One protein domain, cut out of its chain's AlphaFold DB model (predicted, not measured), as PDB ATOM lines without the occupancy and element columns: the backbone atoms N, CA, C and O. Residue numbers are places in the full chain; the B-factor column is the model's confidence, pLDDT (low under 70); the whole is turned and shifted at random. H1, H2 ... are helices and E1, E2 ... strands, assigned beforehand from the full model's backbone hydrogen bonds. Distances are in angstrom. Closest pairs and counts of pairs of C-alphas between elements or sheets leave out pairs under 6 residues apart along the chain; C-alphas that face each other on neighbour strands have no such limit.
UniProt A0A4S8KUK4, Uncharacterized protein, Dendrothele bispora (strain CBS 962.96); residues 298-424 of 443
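What this domain is: This is residues 298 to 424 of the 443 residues of an uncharacterized protein of Dendrothele bispora (strain CBS 962.96) (UniProt A0A4S8KUK4). A strongly twisted antiparallel sheet of six strands makes the core, with E5 in its middle: the hairpin of E1 and E2 and the short strand E6 are joined on one side of E5, the hairpin of E4 and E3 on the other. H3 packs over one face of this sheet and the short H2 grazes it, while part of the long unnamed link, residues 329 to 338, passes on the opposite face and its tip, residues 342 to 346, sticks out. The printed part has 127 residues, with six named strands and four named helices in the order E1 E2 E3 E4 H1 E5 E6 H2 H3 H4. The sheet is branched, and the class is mixed, helices and strands, with under half of the residues, 60, in named elements. The whole is compact, with a radius of gyration of the C-alphas of 14.5 A and spans of 42 by 41 by 23 A.

Where its parts are: E1 begins with C-alpha 301 at (4.133, 16.591, -5.047) and runs over residues 301 to 307, 18.0 A. E2 takes residues 314 to 319, 15.6 A. E3, residues 353 to 358, is 16.7 A long, and E4, residues 365 to 370, is 16.5 A long. H1 takes residues 373 to 380, 10.5 A. E5, residues 390 to 396, measures 20.1 A, from C-alpha 390 at (6.775, 20.648, 12.124) to C-alpha 396 at (-3.355, 5.833, 3.065). E6 is residues 399 to 401, 6.6 A, and H2 residues 405 to 408, 5.6 A. H3, residues 411 to 419, is 12.5 A long. H4, residues 421 to 424, 5.7 A, ends with C-alpha 424 at (-8.227, 16.564, 25.016).

How they stand to each other: E5 has three neighbours in the sheet, in staggered pairing. E1, beside residues 390 to 393, and E6, beside residues 394 to 396, lie on one side of it, and E4 lies on the other side. E1 and E5 are antiparallel at 138 degrees, with N 307 and O 390 2.8 A apart. E4 and E5 are antiparallel at 156 degrees, with N 368 and O 393 2.9 A apart. E5 and E6 form a hairpin, with N 401 and O 394 2.9 A apart. E1 and E2 form another, with N 304 and O 316 2.9 A apart, and E3 and E4 a third, with N 356 and O 367 2.9 A apart. E2, E3 and E6 are edge strands. H3 is on the sheet at a height of 9.2 A, only just over E4 and E5 with 3 C-alphas falling on each. It runs across the strands, at 78 degrees to E4 on the local plane. H2 is on the sheet but only grazes it, with residues 405 to 408. H1 is only just not on the sheet, with 4 pairs of C-alphas within 10 A. H1 and H3 only just touch, with 3 pairs of C-alphas within 8 A; the closest C-alphas are those of Phe 379 and Leu 419, 6.2 A apart, and the lines are about perpendicular at 79 degrees. H4 only just touches H3, with 3 such pairs, and only at the corner; the closest C-alphas are those of Glu 417 and Leu 423, 5.3 A apart. H4 is apart from E5, for instance. In H1 and H3 every O i to N i+4 pair is within hydrogen-bond range; H2 and H4 are too short for such a pair.

The domain as a whole: The two C-alphas farthest apart are those of Gly 298 and Thr 422, 42.8 A. The printed part has no cut. The link from E2 to E3, 33 residues, is long. The mean pLDDT of the printed part is 79.3; 25 residues are under 70, among them residues 321 to 326 and 340 to 348 in the long link.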
ATOM      1  N   GLY A 298       9.837  20.714 -11.542       64.19
ATOM      2  CA  GLY A 298       8.748  19.908 -12.107       64.19
ATOM      3  C   GLY A 298       8.491  18.605 -11.343       64.19
ATOM      4  O   GLY A 298       8.086  17.605 -11.940       64.19
ATOM      5  N   LEU A 299       8.777  18.584 -10.038       68.81
ATOM      6  CA  LEU A 299       8.594  17.398  -9.205       68.81
ATOM      7  C   LEU A 299       7.103  17.111  -9.007       68.81
ATOM      8  O   LEU A 299       6.298  18.026  -8.843       68.81
ATOM      9  N   ARG A 300       6.726  15.828  -8.970       79.38
ATOM     10  CA  ARG A 300       5.398  15.438  -8.477       79.38
ATOM     11  C   ARG A 300       5.357  15.701  -6.976       79.38
ATOM     12  O   ARG A 300       6.289  15.313  -6.281       79.38
ATOM     13  N   TYR A 301       4.291  16.308  -6.472       87.25
ATOM     14  CA  TYR A 301       4.133  16.591  -5.047       87.25
ATOM     15  C   TYR A 301       2.673  16.422  -4.612       87.25
ATOM     16  O   TYR A 301       1.763  16.419  -5.442       87.25
ATOM     17  N   VAL A 302       2.467  16.293  -3.303       91.75
ATOM     18  CA  VAL A 302       1.175  16.511  -2.630       91.75
ATOM     19  C   VAL A 302       1.284  17.727  -1.715       91.75
ATOM     20  O   VAL A 302       2.394  18.178  -1.439       91.75
ATOM     21  N   LEU A 303       0.166  18.278  -1.251       94.88
ATOM     22  CA  LEU A 303       0.197  19.373  -0.278       94.88
ATOM     23  C   LEU A 303       0.238  18.813   1.146       94.88
ATOM     24  O   LEU A 303      -0.696  18.135   1.572       94.88
ATOM     25  N   ALA A 304       1.326  19.099   1.854       94.94
ATOM     26  CA  ALA A 304       1.497  18.842   3.279       94.94
ATOM     27  C   ALA A 304       1.189  20.108   4.087       94.94
ATOM     28  O   ALA A 304       1.186  21.208   3.530       94.94
ATOM     29  N   ALA A 305       0.964  19.960   5.390       95.00
ATOM     30  CA  ALA A 305       0.795  21.094   6.289       95.00
ATOM     31  C   ALA A 305       2.096  21.356   7.056       95.00
ATOM     32  O   ALA A 305       2.572  20.500   7.801       95.00
ATOM     33  N   LEU A 306       2.671  22.542   6.862       92.81
ATOM     34  CA  LEU A 306       3.812  23.036   7.620       92.81
ATOM     35  C   LEU A 306       3.301  23.892   8.779       92.81
ATOM     36  O   LEU A 306       2.616  24.892   8.568       92.81
ATOM     37  N   MET A 307       3.645  23.508   9.998       90.88
ATOM     38  CA  MET A 307       3.407  24.283  11.209       90.88
ATOM     39  C   MET A 307       4.727  24.941  11.580       90.88
ATOM     40  O   MET A 307       5.721  24.252  11.791       90.88
ATOM     41  N   ARG A 308       4.758  26.271  11.582       87.00
ATOM     42  CA  ARG A 308       5.941  27.042  11.965       87.00
ATOM     43  C   ARG A 308       5.682  27.711  13.312       87.00
ATOM     44  O   ARG A 308       4.513  28.025  13.579       87.00
ATOM     45  N   PRO A 309       6.745  28.009  14.069       77.50
ATOM     46  CA  PRO A 309       6.629  28.905  15.199       77.50
ATOM     47  C   PRO A 309       6.009  30.248  14.776       77.50
ATOM     48  O   PRO A 309       6.262  30.758  13.678       77.50
ATOM     49  N   ASP A 310       5.139  30.779  15.620       73.25
ATOM     50  CA  ASP A 310       4.487  32.082  15.599       73.25
ATOM     51  C   ASP A 310       3.677  32.355  14.326       73.25
ATOM     52  O   ASP A 310       3.372  33.497  13.982       73.25
ATOM     53  N   SER A 311       3.305  31.291  13.608       76.81
ATOM     54  CA  SER A 311       2.572  31.373  12.348       76.81
ATOM     55  C   SER A 311       1.417  30.370  12.289       76.81
ATOM     56  O   SER A 311       1.532  29.242  12.782       76.81
ATOM     57  N   PRO A 312       0.309  30.718  11.610       81.69
ATOM     58  CA  PRO A 312      -0.700  29.738  11.230       81.69
ATOM     59  C   PRO A 312      -0.099  28.623  10.355       81.69
ATOM     60  O   PRO A 312       0.837  28.892   9.592       81.69
ATOM     61  N   PRO A 313      -0.647  27.392  10.406       88.25
ATOM     62  CA  PRO A 313      -0.255  26.325   9.491       88.25
ATOM     63  C   PRO A 313      -0.396  26.761   8.027       88.25
ATOM     64  O   PRO A 313      -1.371  27.420   7.660       88.25
ATOM     65  N   THR A 314       0.553  26.372   7.179       90.12
ATOM     66  CA  THR A 314       0.540  26.679   5.742       90.12
ATOM     67  C   THR A 314       0.652  25.414   4.903       90.12
ATOM     68  O   THR A 314       1.252  24.420   5.312       90.12
ATOM     69  N   LEU A 315       0.064  25.432   3.704       93.38
ATOM     70  CA  LEU A 315       0.229  24.339   2.749       93.38
ATOM     71  C   LEU A 315       1.558  24.485   2.023       93.38
ATOM     72  O   LEU A 315       1.834  25.524   1.424       93.38
ATOM     73  N   VAL A 316       2.339  23.413   2.023       92.38
ATOM     74  CA  VAL A 316       3.623  23.357   1.332       92.38
ATOM     75  C   VAL A 316       3.707  22.134   0.423       92.38
ATOM     76  O   VAL A 316       3.146  21.080   0.743       92.38
ATOM     77  N   PRO A 317       4.389  22.229  -0.731       90.12
ATOM     78  CA  PRO A 317       4.564  21.076  -1.596       90.12
ATOM     79  C   PRO A 317       5.501  20.050  -0.943       90.12
ATOM     80  O   PRO A 317       6.620  20.361  -0.539       90.12
ATOM     81  N   PHE A 318       5.044  18.805  -0.879       88.44
ATOM     82  CA  PHE A 318       5.772  17.643  -0.383       88.44
ATOM     83  C   PHE A 318       6.144  16.736  -1.563       88.44
ATOM     84  O   PHE A 318       5.290  15.988  -2.057       88.44
ATOM     85  N   PRO A 319       7.377  16.846  -2.093       81.44
ATOM     86  CA  PRO A 319       7.752  16.168  -3.325       81.44
ATOM     87  C   PRO A 319       7.878  14.659  -3.140       81.44
ATOM     88  O   PRO A 319       8.473  14.182  -2.173       81.44
ATOM     89  N   VAL A 320       7.372  13.913  -4.116       76.31
ATOM     90  CA  VAL A 320       7.589  12.474  -4.267       76.31
ATOM     91  C   VAL A 320       8.912  12.256  -4.993       76.31
ATOM     92  O   VAL A 320       9.215  12.949  -5.969       76.31
ATOM     93  N   GLU A 321       9.697  11.277  -4.545       63.88
ATOM     94  CA  GLU A 321      10.973  10.930  -5.170       63.88
ATOM     95  C   GLU A 321      10.804  10.654  -6.686       63.88
ATOM     96  O   GLU A 321       9.989   9.808  -7.065       63.88
ATOM     97  N   PRO A 322      11.597  11.292  -7.576       54.09
ATOM     98  CA  PRO A 322      11.451  11.153  -9.033       54.09
ATOM     99  C   PRO A 322      11.567   9.721  -9.570       54.09
ATOM    100  O   PRO A 322      11.022   9.400 -10.625       54.09
ATOM    101  N   SER A 323      12.311   8.860  -8.872       51.31
ATOM    102  CA  SER A 323      12.497   7.449  -9.230       51.31
ATOM    103  C   SER A 323      11.348   6.547  -8.782       51.31
ATOM    104  O   SER A 323      11.279   5.396  -9.216       51.31
ATOM    105  N   THR A 324      10.454   7.044  -7.929       54.88
ATOM    106  CA  THR A 324       9.429   6.230  -7.288       54.88
ATOM    107  C   THR A 324       8.154   6.244  -8.128       54.88
ATOM    108  O   THR A 324       7.441   7.240  -8.226       54.88
ATOM    109  N   THR A 325       7.885   5.120  -8.799       55.22
ATOM    110  CA  THR A 325       6.708   4.953  -9.676       55.22
ATOM    111  C   THR A 325       5.452   4.526  -8.915       55.22
ATOM    112  O   THR A 325       4.342   4.746  -9.397       55.22
ATOM    113  N   THR A 326       5.623   3.981  -7.711       61.88
ATOM    114  CA  THR A 326       4.571   3.484  -6.818       61.88
ATOM    115  C   THR A 326       4.809   3.982  -5.402       61.88
ATOM    116  O   THR A 326       5.943   3.977  -4.935       61.88
ATOM    117  N   PHE A 327       3.759   4.396  -4.696       70.06
ATOM    118  CA  PHE A 327       3.885   4.771  -3.291       70.06
ATOM    119  C   PHE A 327       4.257   3.541  -2.451       70.06
ATOM    120  O   PHE A 327       3.524   2.556  -2.441       70.06
ATOM    121  N   HIS A 328       5.395   3.597  -1.757       66.19
ATOM    122  CA  HIS A 328       5.832   2.544  -0.829       66.19
ATOM    123  C   HIS A 328       5.678   2.947   0.644       66.19
ATOM    124  O   HIS A 328       6.046   2.184   1.531       66.19
ATOM    125  N   GLY A 329       5.178   4.155   0.904       74.44
ATOM    126  CA  GLY A 329       5.158   4.777   2.221       74.44
ATOM    127  C   GLY A 329       5.763   6.177   2.191       74.44
ATOM    128  O   GLY A 329       6.339   6.608   1.186       74.44
ATOM    129  N   VAL A 330       5.658   6.868   3.322       77.69
ATOM    130  CA  VAL A 330       6.125   8.251   3.521       77.69
ATOM    131  C   VAL A 330       7.626   8.436   3.268       77.69
ATOM    132  O   VAL A 330       8.055   9.507   2.866       77.69
ATOM    133  N   ASP A 331       8.405   7.354   3.373       68.50
ATOM    134  CA  ASP A 331       9.832   7.289   3.016       68.50
ATOM    135  C   ASP A 331      10.111   7.471   1.512       68.50
ATOM    136  O   ASP A 331      11.260   7.489   1.084       68.50
ATOM    137  N   SER A 332       9.067   7.537   0.686       64.31
ATOM    138  CA  SER A 332       9.164   7.783  -0.759       64.31
ATOM    139  C   SER A 332       9.089   9.270  -1.115       64.31
ATOM    140  O   SER A 332       8.889   9.610  -2.285       64.31
ATOM    141  N   ALA A 333       9.164  10.151  -0.119       71.56
ATOM    142  CA  ALA A 333       8.963  11.581  -0.268       71.56
ATOM    143  C   ALA A 333      10.001  12.389   0.520       71.56
ATOM    144  O   ALA A 333      10.651  11.884   1.431       71.56
ATOM    145  N   MET A 334      10.185  13.645   0.119       76.81
ATOM    146  CA  MET A 334      11.341  14.465   0.485       76.81
ATOM    147  C   MET A 334      11.018  15.436   1.633       76.81
ATOM    148  O   MET A 334      11.035  16.655   1.446       76.81
ATOM    149  N   ALA A 335      10.717  14.901   2.822       79.19
ATOM    150  CA  ALA A 335      10.423  15.700   4.022       79.19
ATOM    151  C   ALA A 335      11.577  16.622   4.413       79.19
ATOM    152  O   ALA A 335      11.371  17.766   4.813       79.19
ATOM    153  N   GLU A 336      12.798  16.148   4.194       75.12
ATOM    154  CA  GLU A 336      14.061  16.781   4.552       75.12
ATOM    155  C   GLU A 336      14.310  18.146   3.883       75.12
ATOM    156  O   GLU A 336      15.288  18.813   4.216       75.12
ATOM    157  N   ILE A 337      13.480  18.561   2.919       75.56
ATOM    158  CA  ILE A 337      13.540  19.901   2.308       75.56
ATOM    159  C   ILE A 337      13.081  20.981   3.304       75.56
ATOM    160  O   ILE A 337      13.576  22.113   3.273       75.56
ATOM    161  N   TRP A 338      12.141  20.645   4.188       81.31
ATOM    162  CA  TRP A 338      11.434  21.613   5.034       81.31
ATOM    163  C   TRP A 338      12.114  21.903   6.372       81.31
ATOM    164  O   TRP A 338      11.762  22.874   7.033       81.31
ATOM    165  N   PHE A 339      13.141  21.138   6.723       76.69
ATOM    166  CA  PHE A 339      13.799  21.199   8.023       76.69
ATOM    167  C   PHE A 339      15.293  21.533   7.888       76.69
ATOM    168  O   PHE A 339      15.898  21.232   6.849       76.69
ATOM    169  N   PRO A 340      15.907  22.133   8.923       64.56
ATOM    170  CA  PRO A 340      17.332  22.413   8.926       64.56
ATOM    171  C   PRO A 340      18.118  21.104   9.000       64.56
ATOM    172  O   PRO A 340      17.817  20.221   9.802       64.56
ATOM    173  N   ARG A 341      19.155  20.967   8.170       60.91
ATOM    174  CA  ARG A 341      20.050  19.810   8.267       60.91
ATOM    175  C   ARG A 341      21.017  20.043   9.419       60.91
ATOM    176  O   ARG A 341      21.690  21.077   9.424       60.91
ATOM    177  N   PRO A 342      21.186  19.078  10.332       51.28
ATOM    178  CA  PRO A 342      22.139  19.203  11.423       51.28
ATOM    179  C   PRO A 342      23.560  18.999  10.893       51.28
ATOM    180  O   PRO A 342      24.104  17.909  11.005       51.28
ATOM    181  N   SER A 343      24.166  20.015  10.262       45.00
ATOM    182  CA  SER A 343      25.561  20.064   9.752       45.00
ATOM    183  C   SER A 343      26.018  18.927   8.810       45.00
ATOM    184  O   SER A 343      27.111  18.972   8.247       45.00
ATOM    185  N   SER A 344      25.175  17.916   8.607       39.84
ATOM    186  CA  SER A 344      25.458  16.685   7.899       39.84
ATOM    187  C   SER A 344      24.862  16.744   6.503       39.84
ATOM    188  O   SER A 344      23.684  17.035   6.286       39.84
ATOM    189  N   ASP A 345      25.691  16.371   5.536       44.94
ATOM    190  CA  ASP A 345      25.292  16.157   4.149       44.94
ATOM    191  C   ASP A 345      24.269  15.016   3.978       44.94
ATOM    192  O   ASP A 345      23.630  14.919   2.923       44.94
ATOM    193  N   VAL A 346      24.128  14.164   5.002       45.75
ATOM    194  CA  VAL A 346      23.291  12.961   5.058       45.75
ATOM    195  C   VAL A 346      22.495  12.982   6.356       45.75
ATOM    196  O   VAL A 346      23.045  12.799   7.440       45.75
ATOM    197  N   TRP A 347      21.195  13.198   6.235       49.91
ATOM    198  CA  TRP A 347      20.280  13.205   7.364       49.91
ATOM    199  C   TRP A 347      18.922  12.685   6.890       49.91
ATOM    200  O   TRP A 347      18.607  12.782   5.700       49.91
ATOM    201  N   THR A 348      18.170  12.061   7.786       58.44
ATOM    202  CA  THR A 348      16.824  11.559   7.513       58.44
ATOM    203  C   THR A 348      15.928  11.920   8.677       58.44
ATOM    204  O   THR A 348      16.356  11.860   9.828       58.44
ATOM    205  N   MET A 349      14.673  12.232   8.378       71.00
ATOM    206  CA  MET A 349      13.660  12.486   9.399       71.00
ATOM    207  C   MET A 349      12.993  11.200   9.917       71.00
ATOM    208  O   MET A 349      11.955  11.253  10.571       71.00
ATOM    209  N   LYS A 350      13.555  10.017   9.626       72.62
ATOM    210  CA  LYS A 350      12.944   8.730   9.987       72.62
ATOM    211  C   LYS A 350      12.787   8.526  11.496       72.62
ATOM    212  O   LYS A 350      11.790   7.944  11.910       72.62
ATOM    213  N   GLU A 351      13.755   8.962  12.295       74.75
ATOM    214  CA  GLU A 351      13.695   8.885  13.768       74.75
ATOM    215  C   GLU A 351      12.897  10.052  14.374       74.75
ATOM    216  O   GLU A 351      12.458   9.984  15.514       74.75
ATOM    217  N   HIS A 352      12.625  11.072  13.560       80.12
ATOM    218  CA  HIS A 352      11.891  12.291  13.889       80.12
ATOM    219  C   HIS A 352      10.433  12.232  13.422       80.12
ATOM    220  O   HIS A 352       9.819  13.263  13.154       80.12
ATOM    221  N   ARG A 353       9.879  11.024  13.247       87.62
ATOM    222  CA  ARG A 353       8.499  10.837  12.793       87.62
ATOM    223  C   ARG A 353       7.668  10.061  13.798       87.62
ATOM    224  O   ARG A 353       8.110   9.054  14.347       87.62
ATOM    225  N   MET A 354       6.416  10.462  13.923       90.19
ATOM    226  CA  MET A 354       5.374   9.722  14.625       90.19
ATOM    227  C   MET A 354       4.160   9.574  13.715       90.19
ATOM    228  O   MET A 354       4.007  10.315  12.745       90.19
ATOM    229  N   SER A 355       3.341   8.545  13.927       91.19
ATOM    230  CA  SER A 355       2.175   8.288  13.076       91.19
ATOM    231  C   SER A 355       0.945   7.925  13.892       91.19
ATOM    232  O   SER A 355       1.054   7.176  14.860       91.19
ATOM    233  N   LYS A 356      -0.203   8.465  13.486       89.81
ATOM    234  CA  LYS A 356      -1.533   8.197  14.041       89.81
ATOM    235  C   LYS A 356      -2.424   7.785  12.881       89.81
ATOM    236  O   LYS A 356      -2.380   8.415  11.827       89.81
ATOM    237  N   THR A 357      -3.178   6.709  13.048       87.69
ATOM    238  CA  THR A 357      -4.158   6.275  12.048       87.69
ATOM    239  C   THR A 357      -5.535   6.555  12.601       87.69
ATOM    240  O   THR A 357      -5.802   6.241  13.759       87.69
ATOM    241  N   ASP A 358      -6.357   7.190  11.781       81.75
ATOM    242  CA  ASP A 358      -7.772   7.357  12.032       81.75
ATOM    243  C   ASP A 358      -8.513   6.222  11.315       81.75
ATOM    244  O   ASP A 358      -8.600   6.182  10.081       81.75
ATOM    245  N   ASP A 359      -8.959   5.249  12.108       71.12
ATOM    246  CA  ASP A 359      -9.667   4.060  11.632       71.12
ATOM    247  C   ASP A 359     -11.177   4.321  11.428       71.12
ATOM    248  O   ASP A 359     -11.890   3.427  10.963       71.12
ATOM    249  N   GLU A 360     -11.681   5.522  11.757       68.75
ATOM    250  CA  GLU A 360     -13.099   5.876  11.582       68.75
ATOM    251  C   GLU A 360     -13.441   6.277  10.134       68.75
ATOM    252  O   GLU A 360     -14.594   6.155   9.704       68.75
ATOM    253  N   GLU A 361     -12.445   6.687   9.340       62.25
ATOM    254  CA  GLU A 361     -12.602   6.986   7.913       62.25
ATOM    255  C   GLU A 361     -12.342   5.745   7.033       62.25
ATOM    256  O   GLU A 361     -11.437   4.949   7.272       62.25
ATOM    257  N   SER A 362     -13.120   5.572   5.956       59.28
ATOM    258  CA  SER A 362     -12.885   4.528   4.944       59.28
ATOM    259  C   SER A 362     -12.573   5.164   3.582       59.28
ATOM    260  O   SER A 362     -13.482   5.737   2.973       59.28
ATOM    261  N   PRO A 363     -11.356   5.002   3.025       72.31
ATOM    262  CA  PRO A 363     -10.238   4.203   3.541       72.31
ATOM    263  C   PRO A 363      -9.567   4.837   4.768       72.31
ATOM    264  O   PRO A 363      -9.506   6.058   4.844       72.31
ATOM    265  N   ALA A 364      -9.008   3.999   5.651       83.44
ATOM    266  CA  ALA A 364      -8.297   4.448   6.851       83.44
ATOM    267  C   ALA A 364      -7.198   5.451   6.485       83.44
ATOM    268  O   ALA A 364      -6.323   5.167   5.647       83.44
ATOM    269  N   VAL A 365      -7.273   6.630   7.096       90.00
ATOM    270  CA  VAL A 365      -6.350   7.734   6.847       90.00
ATOM    271  C   VAL A 365      -5.287   7.730   7.934       90.00
ATOM    272  O   VAL A 365      -5.570   7.782   9.125       90.00
ATOM    273  N   SER A 366      -4.029   7.692   7.517       92.81
ATOM    274  CA  SER A 366      -2.881   7.825   8.399       92.81
ATOM    275  C   SER A 366      -2.285   9.225   8.296       92.81
ATOM    276  O   SER A 366      -2.084   9.775   7.210       92.81
ATOM    277  N   TYR A 367      -1.930   9.773   9.449       93.94
ATOM    278  CA  TYR A 367      -1.188  11.009   9.603       93.94
ATOM    279  C   TYR A 367       0.222  10.676  10.066       93.94
ATOM    280  O   TYR A 367       0.407   9.918  11.017       93.94
ATOM    281  N   THR A 368       1.229  11.240   9.408       94.62
ATOM    282  CA  THR A 368       2.616  11.180   9.875       94.62
ATOM    283  C   THR A 368       3.085  12.594  10.172       94.62
ATOM    284  O   THR A 368       3.050  13.459   9.299       94.62
ATOM    285  N   LEU A 369       3.507  12.823  11.411       94.31
ATOM    286  CA  LEU A 369       4.082  14.079  11.866       94.31
ATOM    287  C   LEU A 369       5.599  13.941  11.895       94.31
ATOM    288  O   LEU A 369       6.115  12.997  12.490       94.31
ATOM    289  N   TYR A 370       6.287  14.885  11.266       92.00
ATOM    290  CA  TYR A 370       7.723  15.077  11.382       92.00
ATOM    291  C   TYR A 370       8.003  16.223  12.363       92.00
ATOM    292  O   TYR A 370       7.551  17.345  12.126       92.00
ATOM    293  N   ILE A 371       8.731  15.929  13.440       90.19
ATOM    294  CA  ILE A 371       9.004  16.825  14.574       90.19
ATOM    295  C   ILE A 371      10.418  16.571  15.114       90.19
ATOM    296  O   ILE A 371      10.868  15.424  15.168       90.19
ATOM    297  N   GLN A 372      11.136  17.628  15.501       85.25
ATOM    298  CA  GLN A 372      12.462  17.486  16.105       85.25
ATOM    299  C   GLN A 372      12.373  16.811  17.479       85.25
ATOM    300  O   GLN A 372      11.380  16.951  18.188       85.25
ATOM    301  N   SER A 373      13.422  16.079  17.871       83.44
ATOM    302  CA  SER A 373      13.403  15.335  19.141       83.44
ATOM    303  C   SER A 373      13.255  16.249  20.354       83.44
ATOM    304  O   SER A 373      12.500  15.910  21.250       83.44
ATOM    305  N   TYR A 374      13.903  17.418  20.349       82.38
ATOM    306  CA  TYR A 374      13.791  18.367  21.458       82.38
ATOM    307  C   TYR A 374      12.386  18.959  21.583       82.38
ATOM    308  O   TYR A 374      11.897  19.075  22.692       82.38
ATOM    309  N   ASP A 375      11.705  19.280  20.473       84.06
ATOM    310  CA  ASP A 375      10.325  19.776  20.544       84.06
ATOM    311  C   ASP A 375       9.409  18.682  21.089       84.06
ATOM    312  O   ASP A 375       8.544  18.938  21.916       84.06
ATOM    313  N   ARG A 376       9.620  17.432  20.663       83.00
ATOM    314  CA  ARG A 376       8.872  16.295  21.195       83.00
ATOM    315  C   ARG A 376       9.094  16.117  22.702       83.00
ATOM    316  O   ARG A 376       8.119  15.937  23.422       83.00
ATOM    317  N   GLU A 377      10.345  16.153  23.154       81.88
ATOM    318  CA  GLU A 377      10.711  16.062  24.574       81.88
ATOM    319  C   GLU A 377      10.095  17.217  25.380       81.88
ATOM    320  O   GLU A 377       9.545  16.982  26.450       81.88
ATOM    321  N   GLU A 378      10.065  18.434  24.831       79.56
ATOM    322  CA  GLU A 378       9.455  19.607  25.472       79.56
ATOM    323  C   GLU A 378       7.940  19.437  25.696       79.56
ATOM    324  O   GLU A 378       7.408  19.853  26.726       79.56
ATOM    325  N   PHE A 379       7.218  18.793  24.769       78.69
ATOM    326  CA  PHE A 379       5.812  18.426  24.996       78.69
ATOM    327  C   PHE A 379       5.664  17.321  26.055       78.69
ATOM    328  O   PHE A 379       4.742  17.387  26.866       78.69
ATOM    329  N   GLU A 380       6.577  16.343  26.097       73.56
ATOM    330  CA  GLU A 380       6.579  15.264  27.100       73.56
ATOM    331  C   GLU A 380       6.919  15.782  28.521       73.56
ATOM    332  O   GLU A 380       6.389  15.266  29.509       73.56
ATOM    333  N   GLU A 381       7.743  16.832  28.637       70.06
ATOM    334  CA  GLU A 381       8.142  17.486  29.898       70.06
ATOM    335  C   GLU A 381       7.229  18.660  30.317       70.06
ATOM    336  O   GLU A 381       7.548  19.399  31.250       70.06
ATOM    337  N   ALA A 382       6.068  18.822  29.667       64.81
ATOM    338  CA  ALA A 382       5.090  19.895  29.904       64.81
ATOM    339  C   ALA A 382       5.575  21.331  29.594       64.81
ATOM    340  O   ALA A 382       4.902  22.302  29.946       64.81
ATOM    341  N   GLY A 383       6.688  21.482  28.873       61.66
ATOM    342  CA  GLY A 383       7.144  22.758  28.313       61.66
ATOM    343  C   GLY A 383       6.245  23.290  27.187       61.66
ATOM    344  O   GLY A 383       6.198  24.498  26.954       61.66
ATOM    345  N   ARG A 384       5.450  22.409  26.554       70.38
ATOM    346  CA  ARG A 384       4.239  22.735  25.757       70.38
ATOM    347  C   ARG A 384       4.451  23.799  24.665       70.38
ATOM    348  O   ARG A 384       3.544  24.573  24.346       70.38
ATOM    349  N   THR A 385       5.643  23.832  24.075       72.44
ATOM    350  CA  THR A 385       5.999  24.703  22.948       72.44
ATOM    351  C   THR A 385       6.823  23.939  21.920       72.44
ATOM    352  O   THR A 385       7.404  22.902  22.226       72.44
ATOM    353  N   HIS A 386       6.878  24.451  20.689       80.94
ATOM    354  CA  HIS A 386       7.895  24.041  19.723       80.94
ATOM    355  C   HIS A 386       8.671  25.264  19.248       80.94
ATOM    356  O   HIS A 386       8.088  26.317  18.989       80.94
ATOM    357  N   ALA A 387       9.978  25.106  19.092       79.25
ATOM    358  CA  ALA A 387      10.858  26.120  18.526       79.25
ATOM    359  C   ALA A 387      11.178  25.852  17.047       79.25
ATOM    360  O   ALA A 387      11.726  26.723  16.371       79.25
ATOM    361  N   SER A 388      10.839  24.661  16.539       84.69
ATOM    362  CA  SER A 388      11.167  24.222  15.185       84.69
ATOM    363  C   SER A 388       9.936  23.952  14.327       84.69
ATOM    364  O   SER A 388       8.890  23.529  14.807       84.69
ATOM    365  N   ALA A 389      10.061  24.138  13.015       88.19
ATOM    366  CA  ALA A 389       8.987  23.796  12.094       88.19
ATOM    367  C   ALA A 389       8.623  22.306  12.208       88.19
ATOM    368  O   ALA A 389       9.499  21.448  12.261       88.19
ATOM    369  N   MET A 390       7.328  21.999  12.178       91.88
ATOM    370  CA  MET A 390       6.775  20.648  12.124       91.88
ATOM    371  C   MET A 390       6.062  20.429  10.790       91.88
ATOM    372  O   MET A 390       5.384  21.322  10.278       91.88
ATOM    373  N   LEU A 391       6.167  19.229  10.223       93.31
ATOM    374  CA  LEU A 391       5.539  18.895   8.941       93.31
ATOM    375  C   LEU A 391       4.576  17.725   9.119       93.31
ATOM    376  O   LEU A 391       4.995  16.611   9.431       93.31
ATOM    377  N   LEU A 392       3.293  17.969   8.875       95.19
ATOM    378  CA  LEU A 392       2.249  16.954   8.920       95.19
ATOM    379  C   LEU A 392       1.887  16.503   7.504       95.19
ATOM    380  O   LEU A 392       1.609  17.317   6.617       95.19
ATOM    381  N   ILE A 393       1.851  15.187   7.303       94.00
ATOM    382  CA  ILE A 393       1.452  14.562   6.041       94.00
ATOM    383  C   ILE A 393       0.282  13.602   6.256       94.00
ATOM    384  O   ILE A 393       0.216  12.903   7.264       94.00
ATOM    385  N   LYS A 394      -0.622  13.553   5.276       92.81
ATOM    386  CA  LYS A 394      -1.808  12.690   5.251       92.81
ATOM    387  C   LYS A 394      -1.649  11.645   4.150       92.81
ATOM    388  O   LYS A 394      -1.265  11.975   3.026       92.81
ATOM    389  N   HIS A 395      -1.905  10.378   4.452       92.38
ATOM    390  CA  HIS A 395      -1.722   9.269   3.513       92.38
ATOM    391  C   HIS A 395      -2.632   8.083   3.832       92.38
ATOM    392  O   HIS A 395      -3.294   8.040   4.858       92.38
ATOM    393  N   THR A 396      -2.690   7.133   2.910       90.94
ATOM    394  CA  THR A 396      -3.355   5.833   3.065       90.94
ATOM    395  C   THR A 396      -2.344   4.734   2.760       90.94
ATOM    396  O   THR A 396      -1.263   4.998   2.226       90.94
ATOM    397  N   SER A 397      -2.726   3.473   2.963       84.75
ATOM    398  CA  SER A 397      -1.925   2.326   2.512       84.75
ATOM    399  C   SER A 397      -1.641   2.316   1.000       84.75
ATOM    400  O   SER A 397      -0.707   1.645   0.561       84.75
ATOM    401  N   GLN A 398      -2.414   3.061   0.199       83.62
ATOM    402  CA  GLN A 398      -2.294   3.097  -1.261       83.62
ATOM    403  C   GLN A 398      -1.591   4.349  -1.806       83.62
ATOM    404  O   GLN A 398      -1.149   4.342  -2.957       83.62
ATOM    405  N   GLY A 399      -1.467   5.428  -1.024       87.56
ATOM    406  CA  GLY A 399      -0.922   6.683  -1.544       87.56
ATOM    407  C   GLY A 399      -0.945   7.864  -0.580       87.56
ATOM    408  O   GLY A 399      -1.684   7.874   0.401       87.56
ATOM    409  N   LEU A 400      -0.162   8.892  -0.916       90.19
ATOM    410  CA  LEU A 400      -0.214  10.207  -0.274       90.19
ATOM    411  C   LEU A 400      -1.496  10.960  -0.658       90.19
ATOM    412  O   LEU A 400      -1.936  10.893  -1.809       90.19
ATOM    413  N   LEU A 401      -2.037  11.731   0.281       91.88
ATOM    414  CA  LEU A 401      -3.173  12.630   0.085       91.88
ATOM    415  C   LEU A 401      -2.722  14.085   0.275       91.88
ATOM    416  O   LEU A 401      -1.735  14.357   0.954       91.88
ATOM    417  N   SER A 402      -3.430  15.023  -0.355       94.31
ATOM    418  CA  SER A 402      -3.171  16.458  -0.182       94.31
ATOM    419  C   SER A 402      -4.125  17.048   0.843       94.31
ATOM    420  O   SER A 402      -5.324  16.787   0.763       94.31
ATOM    421  N   PHE A 403      -3.600  17.880   1.739       94.69
ATOM    422  CA  PHE A 403      -4.420  18.777   2.544       94.69
ATOM    423  C   PHE A 403      -5.023  19.889   1.681       94.69
ATOM    424  O   PHE A 403      -4.443  20.336   0.684       94.69
ATOM    425  N   THR A 404      -6.184  20.364   2.105       93.06
ATOM    426  CA  THR A 404      -6.883  21.533   1.575       93.06
ATOM    427  C   THR A 404      -6.812  22.694   2.564       93.06
ATOM    428  O   THR A 404      -6.533  22.515   3.746       93.06
ATOM    429  N   ILE A 405      -7.087  23.913   2.092       88.19
ATOM    430  CA  ILE A 405      -7.061  25.122   2.935       88.19
ATOM    431  C   ILE A 405      -8.046  25.004   4.109       88.19
ATOM    432  O   ILE A 405      -7.747  25.451   5.212       88.19
ATOM    433  N   ASN A 406      -9.195  24.360   3.890       88.50
ATOM    434  CA  ASN A 406     -10.220  24.183   4.917       88.50
ATOM    435  C   ASN A 406      -9.767  23.237   6.043       88.50
ATOM    436  O   ASN A 406     -10.220  23.391   7.170       88.50
ATOM    437  N   GLU A 407      -8.864  22.296   5.752       87.75
ATOM    438  CA  GLU A 407      -8.310  21.349   6.733       87.75
ATOM    439  C   GLU A 407      -7.216  21.972   7.618       87.75
ATOM    440  O   GLU A 407      -6.773  21.336   8.568       87.75
ATOM    441  N   LEU A 408      -6.760  23.204   7.342       86.69
ATOM    442  CA  LEU A 408      -5.763  23.878   8.188       86.69
ATOM    443  C   LEU A 408      -6.358  24.401   9.503       86.69
ATOM    444  O   LEU A 408      -5.634  24.576  10.485       86.69
ATOM    445  N   GLY A 409      -7.666  24.675   9.523       82.12
ATOM    446  CA  GLY A 409      -8.365  25.142  10.717       82.12
ATOM    447  C   GLY A 409      -8.373  24.063  11.799       82.12
ATOM    448  O   GLY A 409      -8.834  22.956  11.555       82.12
ATOM    449  N   GLY A 410      -7.845  24.375  12.987       81.12
ATOM    450  CA  GLY A 410      -7.761  23.424  14.103       81.12
ATOM    451  C   GLY A 410      -6.654  22.369  13.972       81.12
ATOM    452  O   GLY A 410      -6.445  21.597  14.902       81.12
ATOM    453  N   LEU A 411      -5.887  22.361  12.875       87.12
ATOM    454  CA  LEU A 411      -4.868  21.337  12.628       87.12
ATOM    455  C   LEU A 411      -3.732  21.364  13.659       87.12
ATOM    456  O   LEU A 411      -3.242  20.320  14.078       87.12
ATOM    457  N   LYS A 412      -3.333  22.563  14.094       85.88
ATOM    458  CA  LYS A 412      -2.311  22.739  15.132       85.88
ATOM    459  C   LYS A 412      -2.795  22.206  16.483       85.88
ATOM    460  O   LYS A 412      -2.038  21.522  17.158       85.88
ATOM    461  N   ARG A 413      -4.071  22.431  16.824       84.00
ATOM    462  CA  ARG A 413      -4.712  21.857  18.018       84.00
ATOM    463  C   ARG A 413      -4.743  20.332  17.956       84.00
ATOM    464  O   ARG A 413      -4.286  19.698  18.892       84.00
ATOM    465  N   PHE A 414      -5.169  19.762  16.828       88.00
ATOM    466  CA  PHE A 414      -5.156  18.311  16.608       88.00
ATOM    467  C   PHE A 414      -3.762  17.694  16.825       88.00
ATOM    468  O   PHE A 414      -3.629  16.634  17.432       88.00
ATOM    469  N   VAL A 415      -2.707  18.357  16.339       89.69
ATOM    470  CA  VAL A 415      -1.325  17.897  16.538       89.69
ATOM    471  C   VAL A 415      -0.886  18.055  17.991       89.69
ATOM    472  O   VAL A 415      -0.222  17.168  18.513       89.69
ATOM    473  N   TYR A 416      -1.271  19.140  18.658       87.25
ATOM    474  CA  TYR A 416      -0.930  19.362  20.062       87.25
ATOM    475  C   TYR A 416      -1.635  18.369  20.986       87.25
ATOM    476  O   TYR A 416      -0.972  17.810  21.842       87.25
ATOM    477  N   GLU A 417      -2.917  18.068  20.770       86.25
ATOM    478  CA  GLU A 417      -3.646  17.007  21.488       86.25
ATOM    479  C   GLU A 417      -2.999  15.630  21.270       86.25
ATOM    480  O   GLU A 417      -2.994  14.777  22.152       86.25
ATOM    481  N   TRP A 418      -2.397  15.409  20.098       88.50
ATOM    482  CA  TRP A 418      -1.635  14.192  19.841       88.50
ATOM    483  C   TRP A 418      -0.286  14.159  20.589       88.50
ATOM    484  O   TRP A 418       0.130  13.091  21.039       88.50
ATOM    485  N   LEU A 419       0.403  15.294  20.727       87.00
ATOM    486  CA  LEU A 419       1.681  15.388  21.448       87.00
ATOM    487  C   LEU A 419       1.499  15.428  22.974       87.00
ATOM    488  O   LEU A 419       2.308  14.854  23.696       87.00
ATOM    489  N   ASP A 420       0.423  16.056  23.442       84.44
ATOM    490  CA  ASP A 420       0.032  16.191  24.841       84.44
ATOM    491  C   ASP A 420      -1.457  15.822  25.005       84.44
ATOM    492  O   ASP A 420      -2.338  16.680  24.881       84.44
ATOM    493  N   PRO A 421      -1.761  14.546  25.308       79.94
ATOM    494  CA  PRO A 421      -3.135  14.073  25.474       79.94
ATOM    495  C   PRO A 421      -3.915  14.765  26.599       79.94
ATOM    496  O   PRO A 421      -5.141  14.679  26.622       79.94
ATOM    497  N   THR A 422      -3.249  15.464  27.529       75.69
ATOM    498  CA  THR A 422      -3.944  16.196  28.606       75.69
ATOM    499  C   THR A 422      -4.777  17.370  28.074       75.69
ATOM    500  O   THR A 422      -5.708  17.822  28.739       75.69
ATOM    501  N   LEU A 423      -4.517  17.811  26.837       74.88
ATOM    502  CA  LEU A 423      -5.298  18.826  26.133       74.88
ATOM    503  C   LEU A 423      -6.685  18.368  25.676       74.88
ATOM    504  O   LEU A 423      -7.547  19.227  25.483       74.88
ATOM    505  N   GLU A 424      -6.926  17.064  25.497       71.56
ATOM    506  CA  GLU A 424      -8.227  16.564  25.016       71.56
ATOM    507  C   GLU A 424      -9.368  16.937  25.983       71.56
ATOM    508  O   GLU A 424     -10.497  17.192  25.561       71.56
TER     509      GLU A 424